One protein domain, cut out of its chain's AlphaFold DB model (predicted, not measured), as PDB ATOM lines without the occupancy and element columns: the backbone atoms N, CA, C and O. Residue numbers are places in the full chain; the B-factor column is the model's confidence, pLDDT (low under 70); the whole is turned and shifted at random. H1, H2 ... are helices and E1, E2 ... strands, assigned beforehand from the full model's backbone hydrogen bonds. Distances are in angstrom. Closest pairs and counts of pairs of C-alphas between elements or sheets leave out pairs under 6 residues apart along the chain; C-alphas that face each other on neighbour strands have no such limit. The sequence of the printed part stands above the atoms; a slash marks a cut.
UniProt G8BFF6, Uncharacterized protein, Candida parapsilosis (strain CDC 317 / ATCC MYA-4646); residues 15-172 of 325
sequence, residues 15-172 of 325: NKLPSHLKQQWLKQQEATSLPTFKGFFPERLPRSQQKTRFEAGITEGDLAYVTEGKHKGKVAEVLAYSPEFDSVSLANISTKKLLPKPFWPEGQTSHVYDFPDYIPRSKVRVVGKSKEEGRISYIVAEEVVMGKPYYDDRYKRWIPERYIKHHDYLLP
ATOM      1  N   ASN A  15      20.770  27.576  13.015       80.31
ATOM      2  CA  ASN A  15      19.994  27.881  14.216       80.31
ATOM      3  C   ASN A  15      20.394  29.218  14.849       80.31
ATOM      4  O   ASN A  15      19.547  29.882  15.452       80.31
ATOM      5  N   LYS A  16      21.655  29.634  14.673       83.62
ATOM      6  CA  LYS A  16      22.203  30.899  15.187       83.62
ATOM      7  C   LYS A  16      22.006  32.078  14.238       83.62
ATOM      8  O   LYS A  16      22.353  33.199  14.603       83.62
ATOM      9  N   LEU A  17      21.482  31.850  13.033       86.19
ATOM     10  CA  LEU A  17      21.195  32.940  12.110       86.19
ATOM     11  C   LEU A  17      20.049  33.821  12.652       86.19
ATOM     12  O   LEU A  17      19.081  33.297  13.214       86.19
ATOM     13  N   PRO A  18      20.121  35.147  12.459       90.19
ATOM     14  CA  PRO A  18      18.983  36.047  12.628       90.19
ATOM     15  C   PRO A  18      17.765  35.609  11.800       90.19
ATOM     16  O   PRO A  18      17.920  35.020  10.729       90.19
ATOM     17  N   SER A  19      16.552  35.938  12.258       87.62
ATOM     18  CA  SER A  19      15.283  35.520  11.630       87.62
ATOM     19  C   SER A  19      15.173  35.888  10.143       87.62
ATOM     20  O   SER A  19      14.805  35.047   9.330       87.62
ATOM     21  N   HIS A  20      15.566  37.104   9.761       89.00
ATOM     22  CA  HIS A  20      15.529  37.552   8.363       89.00
ATOM     23  C   HIS A  20      16.483  36.749   7.457       89.00
ATOM     24  O   HIS A  20      16.106  36.348   6.355       89.00
ATOM     25  N   LEU A  21      17.698  36.437   7.929       90.19
ATOM     26  CA  LEU A  21      18.645  35.597   7.186       90.19
ATOM     27  C   LEU A  21      18.177  34.141   7.108       90.19
ATOM     28  O   LEU A  21      18.423  33.483   6.099       90.19
ATOM     29  N   LYS A  22      17.475  33.642   8.134       87.75
ATOM     30  CA  LYS A  22      16.839  32.316   8.091       87.75
ATOM     31  C   LYS A  22      15.788  32.242   6.991       87.75
ATOM     32  O   LYS A  22      15.820  31.299   6.210       87.75
ATOM     33  N   GLN A  23      14.923  33.248   6.870       87.56
ATOM     34  CA  GLN A  23      13.914  33.300   5.806       87.56
ATOM     35  C   GLN A  23      14.551  33.330   4.413       87.56
ATOM     36  O   GLN A  23      14.129  32.596   3.521       87.56
ATOM     37  N   GLN A  24      15.611  34.125   4.225       89.44
ATOM     38  CA  GLN A  24      16.346  34.147   2.959       89.44
ATOM     39  C   GLN A  24      16.985  32.786   2.649       89.44
ATOM     40  O   GLN A  24      16.934  32.327   1.507       89.44
ATOM     41  N   TRP A  25      17.566  32.133   3.655       88.00
ATOM     42  CA  TRP A  25      18.161  30.807   3.511       88.00
ATOM     43  C   TRP A  25      17.115  29.737   3.168       88.00
ATOM     44  O   TRP A  25      17.332  28.958   2.243       88.00
ATOM     45  N   LEU A  26      15.956  29.750   3.836       86.75
ATOM     46  CA  LEU A  26      14.828  28.863   3.527       86.75
ATOM     47  C   LEU A  26      14.350  29.068   2.087       86.75
ATOM     48  O   LEU A  26      14.229  28.100   1.347       86.75
ATOM     49  N   LYS A  27      14.203  30.319   1.639       87.88
ATOM     50  CA  LYS A  27      13.833  30.632   0.251       87.88
ATOM     51  C   LYS A  27      14.854  30.101  -0.767       87.88
ATOM     52  O   LYS A  27      14.473  29.614  -1.829       87.88
ATOM     53  N   GLN A  28      16.153  30.178  -0.459       87.94
ATOM     54  CA  GLN A  28      17.206  29.600  -1.307       87.94
ATOM     55  C   GLN A  28      17.139  28.068  -1.343       87.94
ATOM     56  O   GLN A  28      17.331  27.474  -2.403       87.94
ATOM     57  N   GLN A  29      16.837  27.431  -0.213       86.12
ATOM     58  CA  GLN A  29      16.643  25.984  -0.137       86.12
ATOM     59  C   GLN A  29      15.382  25.541  -0.898       86.12
ATOM     60  O   GLN A  29      15.390  24.531  -1.597       86.12
ATOM     61  N   GLU A  30      14.301  26.312  -0.822       87.19
ATOM     62  CA  GLU A  30      13.074  26.048  -1.575       87.19
ATOM     63  C   GLU A  30      13.281  26.175  -3.087       87.19
ATOM     64  O   GLU A  30      12.666  25.432  -3.855       87.19
ATOM     65  N   ALA A  31      14.171  27.070  -3.530       87.75
ATOM     66  CA  ALA A  31      14.509  27.223  -4.943       87.75
ATOM     67  C   ALA A  31      15.172  25.965  -5.532       87.75
ATOM     68  O   ALA A  31      14.955  25.665  -6.705       87.75
ATOM     69  N   THR A  32      15.941  25.221  -4.729       86.81
ATOM     70  CA  THR A  32      16.573  23.957  -5.145       86.81
ATOM     71  C   THR A  32      15.704  22.729  -4.867       86.81
ATOM     72  O   THR A  32      15.982  21.650  -5.391       86.81
ATOM     73  N   SER A  33      14.645  22.874  -4.067       86.81
ATOM     74  CA  SER A  33      13.704  21.796  -3.769       86.81
ATOM     75  C   SER A  33      12.798  21.457  -4.960       86.81
ATOM     76  O   SER A  33      12.497  22.296  -5.815       86.81
ATOM     77  N   LEU A  34      12.325  20.209  -5.004       88.00
ATOM     78  CA  LEU A  34      11.363  19.763  -6.011       88.00
ATOM     79  C   LEU A  34      10.071  20.598  -5.931       88.00
ATOM     80  O   LEU A  34       9.616  20.894  -4.825       88.00
ATOM     81  N   PRO A  35       9.410  20.917  -7.063       85.75
ATOM     82  CA  PRO A  35       8.229  21.785  -7.081       85.75
ATOM     83  C   PRO A  35       7.114  21.372  -6.114       85.75
ATOM     84  O   PRO A  35       6.486  22.230  -5.506       85.75
ATOM     85  N   THR A  36       6.891  20.066  -5.935       88.19
ATOM     86  CA  THR A  36       5.851  19.541  -5.034       88.19
ATOM     87  C   THR A  36       6.245  19.571  -3.555       88.19
ATOM     88  O   THR A  36       5.363  19.523  -2.697       88.19
ATOM     89  N   PHE A  37       7.537  19.694  -3.244       88.19
ATOM     90  CA  PHE A  37       8.081  19.758  -1.883       88.19
ATOM     91  C   PHE A  37       8.325  21.189  -1.381       88.19
ATOM     92  O   PHE A  37       8.695  21.371  -0.221       88.19
ATOM     93  N   LYS A  38       8.094  22.209  -2.216       85.19
ATOM     94  CA  LYS A  38       8.181  23.615  -1.799       85.19
ATOM     95  C   LYS A  38       7.222  23.884  -0.635       85.19
ATOM     96  O   LYS A  38       6.037  23.572  -0.742       85.19
ATOM     97  N   GLY A  39       7.742  24.416   0.473       83.44
ATOM     98  CA  GLY A  39       6.971  24.697   1.690       83.44
ATOM     99  C   GLY A  39       6.346  23.468   2.367       83.44
ATOM    100  O   GLY A  39       5.441  23.620   3.182       83.44
ATOM    101  N   PHE A  40       6.769  22.249   2.011       86.44
ATOM    102  CA  PHE A  40       6.189  21.027   2.570       86.44
ATOM    103  C   PHE A  40       6.676  20.742   3.996       86.44
ATOM    104  O   PHE A  40       5.900  20.312   4.846       86.44
ATOM    105  N   PHE A  41       7.961  20.984   4.258       86.38
ATOM    106  CA  PHE A  41       8.521  20.826   5.592       86.38
ATOM    107  C   PHE A  41       8.260  22.095   6.414       86.38
ATOM    108  O   PHE A  41       8.610  23.184   5.952       86.38
ATOM    109  N   PRO A  42       7.669  21.981   7.615       87.19
ATOM    110  CA  PRO A  42       7.485  23.122   8.510       87.19
ATOM    111  C   PRO A  42       8.827  23.681   9.014       87.19
ATOM    112  O   PRO A  42       9.889  23.073   8.858       87.19
ATOM    113  N   GLU A  43       8.792  24.866   9.628       85.00
ATOM    114  CA  GLU A  43       9.991  25.497  10.184       85.00
ATOM    115  C   GLU A  43      10.568  24.674  11.346       85.00
ATOM    116  O   GLU A  43       9.841  24.184  12.212       85.00
ATOM    117  N   ARG A  44      11.898  24.528  11.375       87.12
ATOM    118  CA  ARG A  44      12.591  23.825  12.458       87.12
ATOM    119  C   ARG A  44      12.599  24.654  13.735       87.12
ATOM    120  O   ARG A  44      13.120  25.769  13.759       87.12
ATOM    121  N   LEU A  45      12.146  24.046  14.821       88.50
ATOM    122  CA  LEU A  45      12.217  24.608  16.159       88.50
ATOM    123  C   LEU A  45      13.640  24.517  16.732       88.50
ATOM    124  O   LEU A  45      14.359  23.536  16.490       88.50
ATOM    125  N   PRO A  46      14.068  25.507  17.537       88.50
ATOM    126  CA  PRO A  46      15.325  25.429  18.267       88.50
ATOM    127  C   PRO A  46      15.277  24.286  19.285       88.50
ATOM    128  O   PRO A  46      14.246  24.040  19.902       88.50
ATOM    129  N   ARG A  47      16.422  23.634  19.532       88.06
ATOM    130  CA  ARG A  47      16.526  22.474  20.443       88.06
ATOM    131  C   ARG A  47      15.936  22.696  21.841       88.06
ATOM    132  O   ARG A  47      15.512  21.731  22.452       88.06
ATOM    133  N   SER A  48      15.905  23.931  22.342       89.44
ATOM    134  CA  SER A  48      15.313  24.267  23.645       89.44
ATOM    135  C   SER A  48      13.784  24.196  23.678       89.44
ATOM    136  O   SER A  48      13.215  24.084  24.755       89.44
ATOM    137  N   GLN A  49      13.122  24.298  22.523       90.69
ATOM    138  CA  GLN A  49      11.662  24.240  22.389       90.69
ATOM    139  C   GLN A  49      11.171  22.865  21.918       90.69
ATOM    140  O   GLN A  49       9.970  22.609  21.930       90.69
ATOM    141  N   GLN A  50      12.082  21.986  21.490       93.06
ATOM    142  CA  GLN A  50      11.739  20.650  21.013       93.06
ATOM    143  C   GLN A  50      11.293  19.788  22.194       93.06
ATOM    144  O   GLN A  50      12.082  19.511  23.096       93.06
ATOM    145  N   LYS A  51      10.033  19.355  22.165       93.50
ATOM    146  CA  LYS A  51       9.469  18.438  23.161       93.50
ATOM    147  C   LYS A  51       9.706  17.000  22.746       93.50
ATOM    148  O   LYS A  51       9.568  16.665  21.564       93.50
ATOM    149  N   THR A  52       9.998  16.130  23.707       93.12
ATOM    150  CA  THR A  52      10.000  14.685  23.443       93.12
ATOM    151  C   THR A  52       8.581  14.188  23.138       93.12
ATOM    152  O   THR A  52       7.597  14.828  23.498       93.12
ATOM    153  N   ARG A  53       8.439  13.030  22.479       93.00
ATOM    154  CA  ARG A  53       7.118  12.432  22.178       93.00
ATOM    155  C   ARG A  53       6.239  12.252  23.424       93.00
ATOM    156  O   ARG A  53       5.044  12.523  23.400       93.00
ATOM    157  N   PHE A  54       6.860  11.878  24.544       93.56
ATOM    158  CA  PHE A  54       6.164  11.703  25.815       93.56
ATOM    159  C   PHE A  54       5.761  13.043  26.434       93.56
ATOM    160  O   PHE A  54       4.632  13.166  26.884       93.56
ATOM    161  N   GLU A  55       6.609  14.074  26.373       92.69
ATOM    162  CA  GLU A  55       6.242  15.439  26.792       92.69
ATOM    163  C   GLU A  55       5.147  16.056  25.911       92.69
ATOM    164  O   GLU A  55       4.308  16.814  26.393       92.69
ATOM    165  N   ALA A  56       5.135  15.731  24.616       92.31
ATOM    166  CA  ALA A  56       4.103  16.167  23.679       92.31
ATOM    167  C   ALA A  56       2.765  15.421  23.868       92.31
ATOM    168  O   ALA A  56       1.754  15.808  23.270       92.31
ATOM    169  N   GLY A  57       2.732  14.355  24.673       93.69
ATOM    170  CA  GLY A  57       1.520  13.573  24.936       93.69
ATOM    171  C   GLY A  57       1.042  12.730  23.773       93.69
ATOM    172  O   GLY A  57      -0.109  12.308  23.791       93.69
ATOM    173  N   ILE A  58       1.887  12.508  22.767       94.94
ATOM    174  CA  ILE A  58       1.515  11.761  21.571       94.94
ATOM    175  C   ILE A  58       2.671  10.893  21.099       94.94
ATOM    176  O   ILE A  58       3.829  11.316  21.059       94.94
ATOM    177  N   THR A  59       2.351   9.662  20.737       95.00
ATOM    178  CA  THR A  59       3.320   8.656  20.311       95.00
ATOM    179  C   THR A  59       2.843   7.928  19.065       95.00
ATOM    180  O   THR A  59       1.684   8.011  18.673       95.00
ATOM    181  N   GLU A  60       3.774   7.238  18.418       94.62
ATOM    182  CA  GLU A  60       3.509   6.360  17.280       94.62
ATOM    183  C   GLU A  60       2.522   5.260  17.694       94.62
ATOM    184  O   GLU A  60       2.692   4.646  18.749       94.62
ATOM    185  N   GLY A  61       1.481   5.044  16.890       94.00
ATOM    186  CA  GLY A  61       0.391   4.106  17.183       94.00
ATOM    187  C   GLY A  61      -0.792   4.700  17.959       94.00
ATOM    188  O   GLY A  61      -1.808   4.026  18.138       94.00
ATOM    189  N   ASP A  62      -0.712   5.955  18.415       95.06
ATOM    190  CA  ASP A  62      -1.872   6.631  19.006       95.06
ATOM    191  C   ASP A  62      -2.936   6.956  17.954       95.06
ATOM    192  O   ASP A  62      -2.630   7.214  16.792       95.06
ATOM    193  N   LEU A  63      -4.201   7.029  18.373       95.12
ATOM    194  CA  LEU A  63      -5.243   7.634  17.550       95.12
ATOM    195  C   LEU A  63      -5.290   9.138  17.787       95.12
ATOM    196  O   LEU A  63      -5.242   9.620  18.918       95.12
ATOM    197  N   ALA A  64      -5.424   9.877  16.699       95.75
ATOM    198  CA  ALA A  64      -5.386  11.320  16.673       95.75
ATOM    199  C   ALA A  64      -6.552  11.875  15.853       95.75
ATOM    200  O   ALA A  64      -6.862  11.392  14.766       95.75
ATOM    201  N   TYR A  65      -7.184  12.915  16.381       95.94
ATOM    202  CA  TYR A  65      -8.250  13.677  15.756       95.94
ATOM    203  C   TYR A  65      -7.719  15.031  15.289       95.94
ATOM    204  O   TYR A  65      -7.094  15.765  16.060       95.94
ATOM    205  N   VAL A  66      -7.991  15.380  14.034       96.69
ATOM    206  CA  VAL A  66      -7.583  16.666  13.456       96.69
ATOM    207  C   VAL A  66      -8.656  17.724  13.714       96.69
ATOM    208  O   VAL A  66      -9.793  17.596  13.252       96.69
ATOM    209  N   THR A  67      -8.293  18.801  14.411       95.38
ATOM    210  CA  THR A  67      -9.227  19.881  14.781       95.38
ATOM    211  C   THR A  67      -9.363  20.955  13.712       95.38
ATOM    212  O   THR A  67     -10.431  21.555  13.577       95.38
ATOM    213  N   GLU A  68      -8.305  21.205  12.943       94.56
ATOM    214  CA  GLU A  68      -8.212  22.332  12.015       94.56
ATOM    215  C   GLU A  68      -7.572  21.950  10.677       94.56
ATOM    216  O   GLU A  68      -6.785  21.011  10.573       94.56
ATOM    217  N   GLY A  69      -7.867  22.742   9.642       90.75
ATOM    218  CA  GLY A  69      -7.291  22.595   8.306       90.75
ATOM    219  C   GLY A  69      -8.102  21.691   7.377       90.75
ATOM    220  O   GLY A  69      -9.261  21.370   7.633       90.75
ATOM    221  N   LYS A  70      -7.475  21.282   6.268       90.75
ATOM    222  CA  LYS A  70      -8.120  20.533   5.174       90.75
ATOM    223  C   LYS A  70      -8.691  19.178   5.608       90.75
ATOM    224  O   LYS A  70      -9.636  18.682   5.006       90.75
ATOM    225  N   HIS A  71      -8.108  18.582   6.643       92.06
ATOM    226  CA  HIS A  71      -8.450  17.245   7.124       92.06
ATOM    227  C   HIS A  71      -9.197  17.263   8.464       92.06
ATOM    228  O   HIS A  71      -9.241  16.243   9.147       92.06
ATOM    229  N   LYS A  72      -9.797  18.407   8.827       94.81
ATOM    230  CA  LYS A  72     -10.614  18.561  10.035       94.81
ATOM    231  C   LYS A  72     -11.692  17.477  10.123       94.81
ATOM    232  O   LYS A  72     -12.351  17.171   9.130       94.81
ATOM    233  N   GLY A  73     -11.882  16.922  11.317       93.56
ATOM    234  CA  GLY A  73     -12.903  15.905  11.576       93.56
ATOM    235  C   GLY A  73     -12.430  14.465  11.380       93.56
ATOM    236  O   GLY A  73     -13.143  13.537  11.754       93.56
ATOM    237  N   LYS A  74     -11.240  14.248  10.806       94.56
ATOM    238  CA  LYS A  74     -10.712  12.899  10.588       94.56
ATOM    239  C   LYS A  74     -10.009  12.374  11.835       94.56
ATOM    240  O   LYS A  74      -9.222  13.087  12.458       94.56
ATOM    241  N   VAL A  75     -10.273  11.105  12.140       94.75
ATOM    242  CA  VAL A  75      -9.524  10.311  13.116       94.75
ATOM    243  C   VAL A  75      -8.578   9.395  12.350       94.75
ATOM    244  O   VAL A  75      -9.007   8.686  11.441       94.75
ATOM    245  N   ALA A  76      -7.301   9.426  12.702       95.00
ATOM    246  CA  ALA A  76      -6.256   8.644  12.060       95.00
ATOM    247  C   ALA A  76      -5.210   8.189  13.080       95.00
ATOM    248  O   ALA A  76      -5.065   8.784  14.144       95.00
ATOM    249  N   GLU A  77      -4.478   7.133  12.747       95.50
ATOM    250  CA  GLU A  77      -3.350   6.663  13.547       95.50
ATOM    251  C   GLU A  77      -2.122   7.552  13.339       95.50
ATOM    252  O   GLU A  77      -1.858   8.036  12.236       95.50
ATOM    253  N   VAL A  78      -1.366   7.775  14.405       96.31
ATOM    254  CA  VAL A  78      -0.119   8.531  14.393       96.31
ATOM    255  C   VAL A  78       1.001   7.646  13.869       96.31
ATOM    256  O   VAL A  78       1.387   6.678  14.519       96.31
ATOM    257  N   LEU A  79       1.565   8.013  12.720       95.06
ATOM    258  CA  LEU A  79       2.713   7.320  12.136       95.06
ATOM    259  C   LEU A  79       4.017   7.732  12.808       95.06
ATOM    260  O   LEU A  79       4.858   6.892  13.098       95.06
ATOM    261  N   ALA A  80       4.196   9.038  13.008       94.75
ATOM    262  CA  ALA A  80       5.410   9.614  13.564       94.75
ATOM    263  C   ALA A  80       5.128  10.989  14.163       94.75
ATOM    264  O   ALA A  80       4.379  11.790  13.602       94.75
ATOM    265  N   TYR A  81       5.782  11.282  15.283       95.75
ATOM    266  CA  TYR A  81       5.896  12.633  15.817       95.75
ATOM    267  C   TYR A  81       7.314  13.135  15.558       95.75
ATOM    268  O   TYR A  81       8.283  12.450  15.889       95.75
ATOM    269  N   SER A  82       7.439  14.324  14.971       95.94
ATOM    270  CA  SER A  82       8.721  14.972  14.709       95.94
ATOM    271  C   SER A  82       8.976  16.086  15.731       95.94
ATOM    272  O   SER A  82       8.378  17.163  15.616       95.94
ATOM    273  N   PRO A  83       9.898  15.884  16.698       95.06
ATOM    274  CA  PRO A  83      10.272  16.911  17.669       95.06
ATOM    275  C   PRO A  83      10.870  18.159  17.021       95.06
ATOM    276  O   PRO A  83      10.727  19.254  17.554       95.06
ATOM    277  N   GLU A  84      11.539  18.006  15.871       92.88
ATOM    278  CA  GLU A  84      12.185  19.118  15.165       92.88
ATOM    279  C   GLU A  84      11.188  20.182  14.708       92.88
ATOM    280  O   GLU A  84      11.560  21.342  14.568       92.88
ATOM    281  N   PHE A  85       9.943  19.782  14.474       92.56
ATOM    282  CA  PHE A  85       8.909  20.605  13.864       92.56
ATOM    283  C   PHE A  85       7.682  20.802  14.762       92.56
ATOM    284  O   PHE A  85       6.762  21.508  14.365       92.56
ATOM    285  N   ASP A  86       7.626  20.118  15.912       95.31
ATOM    286  CA  ASP A  86       6.412  19.943  16.726       95.31
ATOM    287  C   ASP A  86       5.188  19.590  15.857       95.31
ATOM    288  O   ASP A  86       4.131  20.227  15.884       95.31
ATOM    289  N   SER A  87       5.369  18.583  14.998       95.62
ATOM    290  CA  SER A  87       4.349  18.132  14.050       95.62
ATOM    291  C   SER A  87       4.226  16.615  14.030       95.62
ATOM    292  O   SER A  87       5.148  15.882  14.392       95.62
ATOM    293  N   VAL A  88       3.052  16.152  13.625       95.88
ATOM    294  CA  VAL A  88       2.642  14.755  13.604       95.88
ATOM    295  C   VAL A  88       2.297  14.380  12.168       95.88
ATOM    296  O   VAL A  88       1.602  15.127  11.478       95.88
ATOM    297  N   SER A  89       2.763  13.215  11.736       95.62
ATOM    298  CA  SER A  89       2.343  12.568  10.496       95.62
ATOM    299  C   SER A  89       1.282  11.522  10.814       95.62
ATOM    300  O   SER A  89       1.484  10.672  11.684       95.62
ATOM    301  N   LEU A  90       0.146  11.591  10.123       95.75
ATOM    302  CA  LEU A  90      -1.017  10.736  10.367       95.75
ATOM    303  C   LEU A  90      -1.256   9.774   9.198       95.75
ATOM    304  O   LEU A  90      -1.022  10.111   8.037       95.75
ATOM    305  N   ALA A  91      -1.763   8.581   9.501       94.44
ATOM    306  CA  ALA A  91      -2.152   7.590   8.508       94.44
ATOM    307  C   ALA A  91      -3.340   8.092   7.670       94.44
ATOM    308  O   ALA A  91      -4.247   8.748   8.179       94.44
ATOM    309  N   ASN A  92      -3.362   7.771   6.374       91.19
ATOM    310  CA  ASN A  92      -4.434   8.152   5.436       91.19
ATOM    311  C   ASN A  92      -4.676   9.671   5.292       91.19
ATOM    312  O   ASN A  92      -5.703  10.094   4.747       91.19
ATOM    313  N   ILE A  93      -3.741  10.500   5.764       93.06
ATOM    314  CA  ILE A  93      -3.737  11.947   5.560       93.06
ATOM    315  C   ILE A  93      -2.461  12.306   4.808       93.06
ATOM    316  O   ILE A  93      -1.383  12.461   5.379       93.06
ATOM    317  N   SER A  94      -2.602  12.387   3.492       91.88
ATOM    318  CA  SER A  94      -1.497  12.564   2.565       91.88
ATOM    319  C   SER A  94      -1.829  13.575   1.475       91.88
ATOM    320  O   SER A  94      -2.993  13.820   1.131       91.88
ATOM    321  N   THR A  95      -0.774  14.140   0.895       91.62
ATOM    322  CA  THR A  95      -0.847  14.920  -0.335       91.62
ATOM    323  C   THR A  95      -0.040  14.259  -1.443       91.62
ATOM    324  O   THR A  95       1.008  13.655  -1.225       91.62
ATOM    325  N   LYS A  96      -0.538  14.393  -2.673       91.50
ATOM    326  CA  LYS A  96       0.124  13.878  -3.872       91.50
ATOM    327  C   LYS A  96       1.403  14.664  -4.143       91.50
ATOM    328  O   LYS A  96       1.350  15.872  -4.391       91.50
ATOM    329  N   LYS A  97       2.547  13.982  -4.114       91.62
ATOM    330  CA  LYS A  97       3.885  14.532  -4.377       91.62
ATOM    331  C   LYS A  97       4.550  13.798  -5.535       91.62
ATOM    332  O   LYS A  97       4.232  12.648  -5.819       91.62
ATOM    333  N   LEU A  98       5.477  14.475  -6.211       91.81
ATOM    334  CA  LEU A  98       6.278  13.870  -7.274       91.81
ATOM    335  C   LEU A  98       7.562  13.310  -6.669       91.81
ATOM    336  O   LEU A  98       8.382  14.081  -6.167       91.81
ATOM    337  N   LEU A  99       7.737  11.991  -6.731       91.12
ATOM    338  CA  LEU A  99       8.946  11.315  -6.260       91.12
ATOM    339  C   LEU A  99       9.817  10.866  -7.443       91.12
ATOM    340  O   LEU A  99       9.312  10.225  -8.371       91.12
ATOM    341  N   PRO A 100      11.130  11.162  -7.428       90.56
ATOM    342  CA  PRO A 100      12.079  10.568  -8.364       90.56
ATOM    343  C   PRO A 100      12.138   9.040  -8.215       90.56
ATOM    344  O   PRO A 100      12.061   8.534  -7.099       90.56
ATOM    345  N   LYS A 101      12.361   8.320  -9.324       91.38
ATOM    346  CA  LYS A 101      12.446   6.844  -9.361       91.38
ATOM    347  C   LYS A 101      13.361   6.207  -8.300       91.38
ATOM    348  O   LYS A 101      12.964   5.186  -7.753       91.38
ATOM    349  N   PRO A 102      14.534   6.779  -7.954       92.38
ATOM    350  CA  PRO A 102      15.382   6.221  -6.895       92.38
ATOM    351  C   PRO A 102      14.727   6.157  -5.507       92.38
ATOM    352  O   PRO A 102      15.210   5.428  -4.651       92.38
ATOM    353  N   PHE A 103      13.662   6.930  -5.271       90.44
ATOM    354  CA  PHE A 103      12.922   6.970  -4.006       90.44
ATOM    355  C   PHE A 103      11.571   6.251  -4.084       90.44
ATOM    356  O   PHE A 103      10.736   6.431  -3.198       90.44
ATOM    357  N   TRP A 104      11.314   5.494  -5.153       92.56
ATOM    358  CA  TRP A 104      10.075   4.736  -5.265       92.56
ATOM    359  C   TRP A 104      10.100   3.543  -4.303       92.56
ATOM    360  O   TRP A 104      11.086   2.805  -4.284       92.56
ATOM    361  N   PRO A 105       9.026   3.323  -3.527       91.19
ATOM    362  CA  PRO A 105       8.802   2.050  -2.883       91.19
ATOM    363  C   PRO A 105       8.565   0.974  -3.946       91.19
ATOM    364  O   PRO A 105       8.113   1.240  -5.067       91.19
ATOM    365  N   GLU A 106       8.870  -0.261  -3.574       91.94
ATOM    366  CA  GLU A 106       8.668  -1.422  -4.432       91.94
ATOM    367  C   GLU A 106       7.193  -1.524  -4.855       91.94
ATOM    368  O   GLU A 106       6.280  -1.372  -4.045       91.94
ATOM    369  N   GLY A 107       6.953  -1.730  -6.151       89.81
ATOM    370  CA  GLY A 107       5.603  -1.823  -6.714       89.81
ATOM    371  C   GLY A 107       4.951  -0.493  -7.119       89.81
ATOM    372  O   GLY A 107       3.853  -0.513  -7.675       89.81
ATOM    373  N   GLN A 108       5.600   0.663  -6.925       91.62
ATOM    374  CA  GLN A 108       5.090   1.932  -7.459       91.62
ATOM    375  C   GLN A 108       5.280   2.019  -8.985       91.62
ATOM    376  O   GLN A 108       6.379   1.838  -9.506       91.62
ATOM    377  N   THR A 109       4.207   2.343  -9.714       91.75
ATOM    378  CA  THR A 109       4.212   2.458 -11.188       91.75
ATOM    379  C   THR A 109       4.275   3.900 -11.697       91.75
ATOM    380  O   THR A 109       4.776   4.153 -12.792       91.75
ATOM    381  N   SER A 110       3.763   4.861 -10.922       93.00
ATOM    382  CA  SER A 110       3.623   6.264 -11.335       93.00
ATOM    383  C   SER A 110       4.600   7.181 -10.597       93.00
ATOM    384  O   SER A 110       5.019   6.867  -9.496       93.00
ATOM    385  N   HIS A 111       4.920   8.358 -11.146       91.38
ATOM    386  CA  HIS A 111       5.758   9.354 -10.448       91.38
ATOM    387  C   HIS A 111       5.030  10.069  -9.300       91.38
ATOM    388  O   HIS A 111       5.668  10.775  -8.517       91.38
ATOM    389  N   VAL A 112       3.706   9.922  -9.213       92.75
ATOM    390  CA  VAL A 112       2.884  10.545  -8.178       92.75
ATOM    391  C   VAL A 112       2.749   9.570  -7.015       92.75
ATOM    392  O   VAL A 112       2.285   8.447  -7.194       92.75
ATOM    393  N   TYR A 113       3.149  10.018  -5.832       91.94
ATOM    394  CA  TYR A 113       3.071   9.266  -4.586       91.94
ATOM    395  C   TYR A 113       2.253  10.032  -3.551       91.94
ATOM    396  O   TYR A 113       2.353  11.259  -3.460       91.94
ATOM    397  N   ASP A 114       1.473   9.316  -2.749       91.19
ATOM    398  CA  ASP A 114       0.732   9.888  -1.630       91.19
ATOM    399  C   ASP A 114       1.657   9.995  -0.411       91.19
ATOM    400  O   ASP A 114       1.886   9.031   0.316       91.19
ATOM    401  N   PHE A 115       2.219  11.184  -0.196       91.12
ATOM    402  CA  PHE A 115       3.168  11.437   0.887       91.12
ATOM    403  C   PHE A 115       2.429  11.957   2.136       91.12
ATOM    404  O   PHE A 115       1.588  12.849   1.992       91.12
ATOM    405  N   PRO A 116       2.699  11.435   3.350       92.31
ATOM    406  CA  PRO A 116       1.983  11.837   4.564       92.31
ATOM    407  C   PRO A 116       2.269  13.296   4.931       92.31
ATOM    408  O   PRO A 116       3.424  13.715   4.955       92.31
ATOM    409  N   ASP A 117       1.227  14.061   5.251       92.00
ATOM    410  CA  ASP A 117       1.373  15.476   5.602       92.00
ATOM    411  C   ASP A 117       1.900  15.666   7.032       92.00
ATOM    412  O   ASP A 117       1.608  14.881   7.937       92.00
ATOM    413  N   TYR A 118       2.635  16.760   7.253       93.50
ATOM    414  CA  TYR A 118       3.006  17.222   8.590       93.50
ATOM    415  C   TYR A 118       1.931  18.156   9.140       93.50
ATOM    416  O   TYR A 118       1.738  19.267   8.642       93.50
ATOM    417  N   ILE A 119       1.246  17.725  10.195       94.94
ATOM    418  CA  ILE A 119       0.227  18.530  10.870       94.94
ATOM    419  C   ILE A 119       0.800  19.017  12.204       94.94
ATOM    420  O   ILE A 119       1.259  18.193  12.994       94.94
ATOM    421  N   PRO A 120       0.783  20.329  12.498       95.12
ATOM    422  CA  PRO A 120       1.242  20.848  13.782       95.12
ATOM    423  C   PRO A 120       0.539  20.171  14.960       95.12
ATOM    424  O   PRO A 120      -0.681  19.982  14.934       95.12
ATOM    425  N   ARG A 121       1.287  19.872  16.025       94.81
ATOM    426  CA  ARG A 121       0.771  19.216  17.236       94.81
ATOM    427  C   ARG A 121      -0.410  19.960  17.862       94.81
ATOM    428  O   ARG A 121      -1.294  19.322  18.431       94.81
ATOM    429  N   SER A 122      -0.446  21.287  17.739       94.25
ATOM    430  CA  SER A 122      -1.532  22.148  18.226       94.25
ATOM    431  C   SER A 122      -2.884  21.885  17.553       94.25
ATOM    432  O   SER A 122      -3.922  22.107  18.172       94.25
ATOM    433  N   LYS A 123      -2.879  21.375  16.315       95.00
ATOM    434  CA  LYS A 123      -4.077  21.081  15.506       95.00
ATOM    435  C   LYS A 123      -4.534  19.626  15.606       95.00
ATOM    436  O   LYS A 123      -5.407  19.186  14.855       95.00
ATOM    437  N   VAL A 124      -3.910  18.866  16.501       95.56
ATOM    438  CA  VAL A 124      -4.161  17.442  16.690       95.56
ATOM    439  C   VAL A 124      -4.504  17.183  18.150       95.56
ATOM    440  O   VAL A 124      -3.845  17.672  19.068       95.56
ATOM    441  N   ARG A 125      -5.551  16.396  18.370       95.56
ATOM    442  CA  ARG A 125      -6.006  15.944  19.687       95.56
ATOM    443  C   ARG A 125      -5.886  14.435  19.765       95.56
ATOM    444  O   ARG A 125      -6.085  13.761  18.763       95.56
ATOM    445  N   VAL A 126      -5.532  13.906  20.930       95.38
ATOM    446  CA  VAL A 126      -5.389  12.454  21.096       95.38
ATOM    447  C   VAL A 126      -6.765  11.851  21.346       95.38
ATOM    448  O   VAL A 126      -7.613  12.477  21.978       95.38
ATOM    449  N   VAL A 127      -7.003  10.657  20.819       94.50
ATOM    450  CA  VAL A 127      -8.281   9.958  20.917       94.50
ATOM    451  C   VAL A 127      -8.107   8.701  21.757       94.50
ATOM    452  O   VAL A 127      -7.302   7.828  21.430       94.50
ATOM    453  N   GLY A 128      -8.888   8.600  22.828       89.94
ATOM    454  CA  GLY A 128      -9.039   7.390  23.626       89.94
ATOM    455  C   GLY A 128     -10.157   6.501  23.097       89.94
ATOM    456  O   GLY A 128     -11.144   6.981  22.537       89.94
ATOM    457  N   LYS A 129     -10.010   5.189  23.284       88.44
ATOM    458  CA  LYS A 129     -11.090   4.221  23.073       88.44
ATOM    459  C   LYS A 129     -11.668   3.869  24.441       88.44
ATOM    460  O   LYS A 129     -10.968   3.241  25.234       88.44
ATOM    461  N   SER A 130     -12.915   4.243  24.710       85.06
ATOM    462  CA  SER A 130     -13.650   3.725  25.868       85.06
ATOM    463  C   SER A 130     -14.550   2.581  25.421       85.06
ATOM    464  O   SER A 130     -15.137   2.612  24.336       85.06
ATOM    465  N   LYS A 131     -14.606   1.529  26.234       84.75
ATOM    466  CA  LYS A 131     -15.499   0.393  26.021       84.75
ATOM    467  C   LYS A 131     -16.469   0.356  27.192       84.75
ATOM    468  O   LYS A 131     -16.193  -0.282  28.201       84.75
ATOM    469  N   GLU A 132     -17.591   1.037  27.031       81.50
ATOM    470  CA  GLU A 132     -18.707   1.003  27.975       81.50
ATOM    471  C   GLU A 132     -19.810   0.120  27.381       81.50
ATOM    472  O   GLU A 132     -20.164   0.251  26.210       81.50
ATOM    473  N   GLU A 133     -20.296  -0.848  28.165       75.81
ATOM    474  CA  GLU A 133     -21.468  -1.682  27.832       75.81
ATOM    475  C   GLU A 133     -21.415  -2.366  26.446       75.81
ATOM    476  O   GLU A 133     -22.417  -2.535  25.753       75.81
ATOM    477  N   GLY A 134     -20.215  -2.757  26.000       80.12
ATOM    478  CA  GLY A 134     -20.016  -3.439  24.716       80.12
ATOM    479  C   GLY A 134     -20.007  -2.522  23.487       80.12
ATOM    480  O   GLY A 134     -19.733  -3.006  22.387       80.12
ATOM    481  N   ARG A 135     -20.216  -1.211  23.653       84.25
ATOM    482  CA  ARG A 135     -20.046  -0.210  22.593       84.25
ATOM    483  C   ARG A 135     -18.672   0.442  22.715       84.25
ATOM    484  O   ARG A 135     -18.221   0.789  23.801       84.25
ATOM    485  N   ILE A 136     -17.984   0.582  21.585       85.56
ATOM    486  CA  ILE A 136     -16.704   1.289  21.520       85.56
ATOM    487  C   ILE A 136     -17.016   2.750  21.208       85.56
ATOM    488  O   ILE A 136     -17.468   3.060  20.106       85.56
ATOM    489  N   SER A 137     -16.788   3.633  22.175       87.75
ATOM    490  CA  SER A 137     -16.876   5.079  21.994       87.75
ATOM    491  C   SER A 137     -15.473   5.671  21.843       87.75
ATOM    492  O   SER A 137     -14.506   5.241  22.479       87.75
ATOM    493  N   TYR A 138     -15.347   6.650  20.950       89.75
ATOM    494  CA  TYR A 138     -14.110   7.397  20.753       89.75
ATOM    495  C   TYR A 138     -14.199   8.705  21.530       89.75
ATOM    496  O   TYR A 138     -15.064   9.534  21.254       89.75
ATOM    497  N   ILE A 139     -13.299   8.884  22.490       90.62
ATOM    498  CA  ILE A 139     -13.225  10.079  23.326       90.62
ATOM    499  C   ILE A 139     -12.092  10.943  22.794       90.62
ATOM    500  O   ILE A 139     -10.940  10.516  22.772       90.62
ATOM    501  N   VAL A 140     -12.404  12.160  22.357       93.50
ATOM    502  CA  VAL A 140     -11.392  13.127  21.921       93.50
ATOM    503  C   VAL A 140     -10.918  13.917  23.138       93.50
ATOM    504  O   VAL A 140     -11.707  14.617  23.765       93.50
ATOM    505  N   ALA A 141      -9.632  13.823  23.467       92.69
ATOM    506  CA  ALA A 141      -9.039  14.578  24.563       92.69
ATOM    507  C   ALA A 141      -8.746  16.018  24.120       92.69
ATOM    508  O   ALA A 141      -7.898  16.243  23.253       92.69
ATOM    509  N   GLU A 142      -9.421  17.001  24.719       90.12
ATOM    510  CA  GLU A 142      -9.162  18.420  24.440       90.12
ATOM    511  C   GLU A 142      -7.733  18.819  24.837       90.12
ATOM    512  O   GLU A 142      -6.995  19.426  24.057       90.12
ATOM    513  N   GLU A 143      -7.315  18.405  26.029       91.50
ATOM    514  CA  GLU A 143      -5.971  18.615  26.547       91.50
ATOM    515  C   GLU A 143      -5.527  17.384  27.343       91.50
ATOM    516  O   GLU A 143      -6.332  16.740  28.020       91.50
ATOM    517  N   VAL A 144      -4.241  17.046  27.230       93.06
ATOM    518  CA  VAL A 144      -3.630  15.901  27.910       93.06
ATOM    519  C   VAL A 144      -2.722  16.427  29.012       93.06
ATOM    520  O   VAL A 144      -1.784  17.175  28.732       93.06
ATOM    521  N   VAL A 145      -2.996  16.025  30.250       94.31
ATOM    522  CA  VAL A 145      -2.198  16.370  31.431       94.31
ATOM    523  C   VAL A 145      -1.287  15.197  31.776       94.31
ATOM    524  O   VAL A 145      -1.726  14.049  31.822       94.31
ATOM    525  N   MET A 146      -0.012  15.491  32.022       95.00
ATOM    526  CA  MET A 146       0.972  14.492  32.436       95.00
ATOM    527  C   MET A 146       0.905  14.290  33.946       95.00
ATOM    528  O   MET A 146       1.079  15.239  34.708       95.00
ATOM    529  N   GLY A 147       0.652  13.054  34.359       93.19
ATOM    530  CA  GLY A 147       0.658  12.629  35.750       93.19
ATOM    531  C   GLY A 147       2.033  12.165  36.221       93.19
ATOM    532  O   GLY A 147       3.079  12.611  35.741       93.19
ATOM    533  N   LYS A 148       2.031  11.252  37.195       94.62
ATOM    534  CA  LYS A 148       3.264  10.709  37.771       94.62
ATOM    535  C   LYS A 148       3.964   9.779  36.766       94.62
ATOM    536  O   LYS A 148       3.289   9.077  36.013       94.62
ATOM    537  N   PRO A 149       5.306   9.759  36.728       96.06
ATOM    538  CA  PRO A 149       6.044   8.793  35.925       96.06
ATOM    539  C   PRO A 149       5.938   7.383  36.515       96.06
ATOM    540  O   PRO A 149       6.127   7.196  37.715       96.06
ATOM    541  N   TYR A 150       5.702   6.394  35.654       96.19
ATOM    542  CA  TYR A 150       5.727   4.965  35.967       96.19
ATOM    543  C   TYR A 150       6.703   4.239  35.034       96.19
ATOM    544  O   TYR A 150       7.021   4.729  33.948       96.19
ATOM    545  N   TYR A 151       7.222   3.086  35.452       96.81
ATOM    546  CA  TYR A 151       8.068   2.268  34.587       96.81
ATOM    547  C   TYR A 151       7.195   1.411  33.669       96.81
ATOM    548  O   TYR A 151       6.446   0.560  34.147       96.81
ATOM    549  N   ASP A 152       7.300   1.627  32.357       95.56
ATOM    550  CA  ASP A 152       6.613   0.801  31.369       95.56
ATOM    551  C   ASP A 152       7.582  -0.238  30.801       95.56
ATOM    552  O   ASP A 152       8.544   0.101  30.101       95.56
ATOM    553  N   ASP A 153       7.311  -1.510  31.086       93.62
ATOM    554  CA  ASP A 153       8.139  -2.625  30.633       93.62
ATOM    555  C   ASP A 153       8.175  -2.747  29.101       93.62
ATOM    556  O   ASP A 153       9.191  -3.129  28.527       93.62
ATOM    557  N   ARG A 154       7.114  -2.329  28.399       93.88
ATOM    558  CA  ARG A 154       7.041  -2.397  26.928       93.88
ATOM    559  C   ARG A 154       8.009  -1.418  26.279       93.88
ATOM    560  O   ARG A 154       8.593  -1.702  25.238       93.88
ATOM    561  N   TYR A 155       8.167  -0.250  26.896       91.88
ATOM    562  CA  TYR A 155       9.076   0.796  26.436       91.88
ATOM    563  C   TYR A 155      10.452   0.757  27.117       91.88
ATOM    564  O   TYR A 155      11.323   1.552  26.728       91.88
ATOM    565  N   LYS A 156      10.621  -0.115  28.127       92.44
ATOM    566  CA  LYS A 156      11.802  -0.277  28.994       92.44
ATOM    567  C   LYS A 156      12.308   1.052  29.575       92.44
ATOM    568  O   LYS A 156      13.514   1.294  29.650       92.44
ATOM    569  N   ARG A 157      11.393   1.962  29.932       94.94
ATOM    570  CA  ARG A 157      11.723   3.313  30.426       94.94
ATOM    571  C   ARG A 157      10.631   3.871  31.343       94.94
ATOM    572  O   ARG A 157       9.488   3.432  31.289       94.94
ATOM    573  N   TRP A 158      10.984   4.884  32.129       95.25
ATOM    574  CA  TRP A 158      10.028   5.655  32.925       95.25
ATOM    575  C   TRP A 158       9.274   6.654  32.039       95.25
ATOM    576  O   TRP A 158       9.905   7.469  31.361       95.25
ATOM    577  N   ILE A 159       7.943   6.575  32.024       96.00
ATOM    578  CA  ILE A 159       7.051   7.391  31.190       96.00
ATOM    579  C   ILE A 159       5.959   8.003  32.081       96.00
ATOM    580  O   ILE A 159       5.469   7.319  32.976       96.00
ATOM    581  N   PRO A 160       5.564   9.274  31.883       96.38
ATOM    582  CA  PRO A 160       4.424   9.858  32.588       96.38
ATOM    583  C   PRO A 160       3.112   9.154  32.241       96.38
ATOM    584  O   PRO A 160       2.849   8.856  31.078       96.38
ATOM    585  N   GLU A 161       2.247   8.952  33.231       94.94
ATOM    586  CA  GLU A 161       0.827   8.701  32.979       94.94
ATOM    587  C   GLU A 161       0.203   9.894  32.248       94.94
ATOM    588  O   GLU A 161       0.625  11.038  32.434       94.94
ATOM    589  N   ARG A 162      -0.811   9.650  31.417       94.31
ATOM    590  CA  ARG A 162      -1.473  10.702  30.641       94.31
ATOM    591  C   ARG A 162      -2.975  10.697  30.916       94.31
ATOM    592  O   ARG A 162      -3.645   9.684  30.735       94.31
ATOM    593  N   TYR A 163      -3.485  11.841  31.347       93.81
ATOM    594  CA  TYR A 163      -4.875  12.041  31.745       93.81
ATOM    595  C   TYR A 163      -5.559  13.020  30.803       93.81
ATOM    596  O   TYR A 163      -4.927  13.949  30.291       93.81
ATOM    597  N   ILE A 164      -6.859  12.838  30.585       93.00
ATOM    598  CA  ILE A 164      -7.675  13.868  29.938       93.00
ATOM    599  C   ILE A 164      -7.895  14.987  30.959       93.00
ATOM    600  O   ILE A 164      -8.273  14.734  32.096       93.00
ATOM    601  N   LYS A 165      -7.644  16.241  30.581       91.56
ATOM    602  CA  LYS A 165      -7.828  17.370  31.499       91.56
ATOM    603  C   LYS A 165      -9.253  17.388  32.072       91.56
ATOM    604  O   LYS A 165     -10.213  17.220  31.329       91.56
ATOM    605  N   HIS A 166      -9.367  17.620  33.381       89.25
ATOM    606  CA  HIS A 166     -10.627  17.631  34.145       89.25
ATOM    607  C   HIS A 166     -11.372  16.288  34.235       89.25
ATOM    608  O   HIS A 166     -12.476  16.252  34.774       89.25
ATOM    609  N   HIS A 167     -10.773  15.189  33.772       86.38
ATOM    610  CA  HIS A 167     -11.338  13.850  33.881       86.38
ATOM    611  C   HIS A 167     -10.298  12.868  34.425       86.38
ATOM    612  O   HIS A 167      -9.149  12.859  33.994       86.38
ATOM    613  N   ASP A 168     -10.725  11.946  35.284       86.19
ATOM    614  CA  ASP A 168      -9.847  10.898  35.833       86.19
ATOM    615  C   ASP A 168      -9.607   9.740  34.844       86.19
ATOM    616  O   ASP A 168      -9.172   8.649  35.209       86.19
ATOM    617  N   TYR A 169      -9.892   9.964  33.559       89.69
ATOM    618  CA  TYR A 169      -9.681   8.973  32.517       89.69
ATOM    619  C   TYR A 169      -8.198   8.916  32.140       89.69
ATOM    620  O   TYR A 169      -7.653   9.836  31.520       89.69
ATOM    621  N   LEU A 170      -7.563   7.801  32.500       91.00
ATOM    622  CA  LEU A 170      -6.201   7.469  32.105       91.00
ATOM    623  C   LEU A 170      -6.195   6.990  30.651       91.00
ATOM    624  O   LEU A 170      -6.820   5.989  30.298       91.00
ATOM    625  N   LEU A 171      -5.431   7.673  29.808       92.69
ATOM    626  CA  LEU A 171      -5.233   7.282  28.423       92.69
ATOM    627  C   LEU A 171      -3.980   6.377  28.342       92.69
ATOM    628  O   LEU A 171      -2.866   6.843  28.542       92.69
ATOM    629  N   PRO A 172      -4.078   5.073  28.050       92.25
ATOM    630  CA  PRO A 172      -2.907   4.187  28.080       92.25
ATOM    631  C   PRO A 172      -1.998   4.422  26.875       92.25
ATOM    632  O   PRO A 172      -2.518   4.503  25.767       92.25
TER     633      PRO A 172
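What this domain is: This is residues 15 to 172 of the 325 residues of an uncharacterized protein of Candida parapsilosis (strain CDC 317 / ATCC MYA-4646) (UniProt G8BFF6). One strongly twisted six-strand sheet, curled like part of a barrel but far from closed, forms the body; the helix H1 stands off to one side of it, and the small two-strand sheet E7-E8 makes a separate hairpin. The tip of the hairpin E5-E6, residues 131 to 136, sticks out at the far end from H1, and a long unnamed stretch, residues 33 to 62, joins H1 to E1. The printed part has 158 residues, with one named helix followed by eight named strands, mostly strand by class; the large sheet has the order E4, E3, E2, E1, E5, E6, antiparallel throughout. It is only just loose, close to compact, with a radius of gyration of the C-alphas of 18.6 A and spans of 54 by 42 by 32 A.

How they stand to each other: Start at H1, residues 19 to 32, which is not on the large sheet; 9 of its 10 O i to N i+4 pairs are within hydrogen-bond range. Next look at E1, residues 63 to 66, and E2, residues 75 to 82, a hairpin with N 64 and O 76 at 2.8 A. E2 bends by 67 degrees at residue 79, and its pairing is staggered: residues 75 to 77 pair with E1, residues 78 to 82 with E3, residues 87 to 98. There N 89 and O 80 are 2.9 A apart. E3 bends by 99 degrees at residue 91 and forms a hairpin with E4, residues 112 to 120, where N 97 and O 113 are 2.8 A apart. E1 to E4 are a meander, each strand the antiparallel neighbour of the one before. On to E5, residues 124 to 132: N 65 of E1 and O 125 are 2.8 A apart. E5 and E6, residues 135 to 140, form a hairpin, with N 130 and O 137 at 2.9 A. E7, residues 144 to 152, bends by 79 degrees at residue 148 and forms a hairpin with E8, residues 157 to 164; N 147 and O 161 are 2.8 A apart. E6 and E7 are apart; the closest C-alphas of E5 and E7, those of Val 126 and Val 144, are 7.8 A apart.

Where its parts are: Find C-alpha 19 at (15.283, 35.520, 11.630); from there H1 runs 20.4 A to C-alpha 32. E3 covers 21.8 A, E4 24.3 A and E5 24.7 A. E8 runs 22.1 A to C-alpha 164 at (-7.675, 13.868, 29.938).

The domain as a whole: The two C-alphas farthest apart, those of Leu 21 and Glu 133, are 58.5 A apart. The printed part has no cut; the links H1 to E1 and E3 to E4 are long. No printed residue is under 70 in pLDDT, and the mean of the printed part of this model is 91.4.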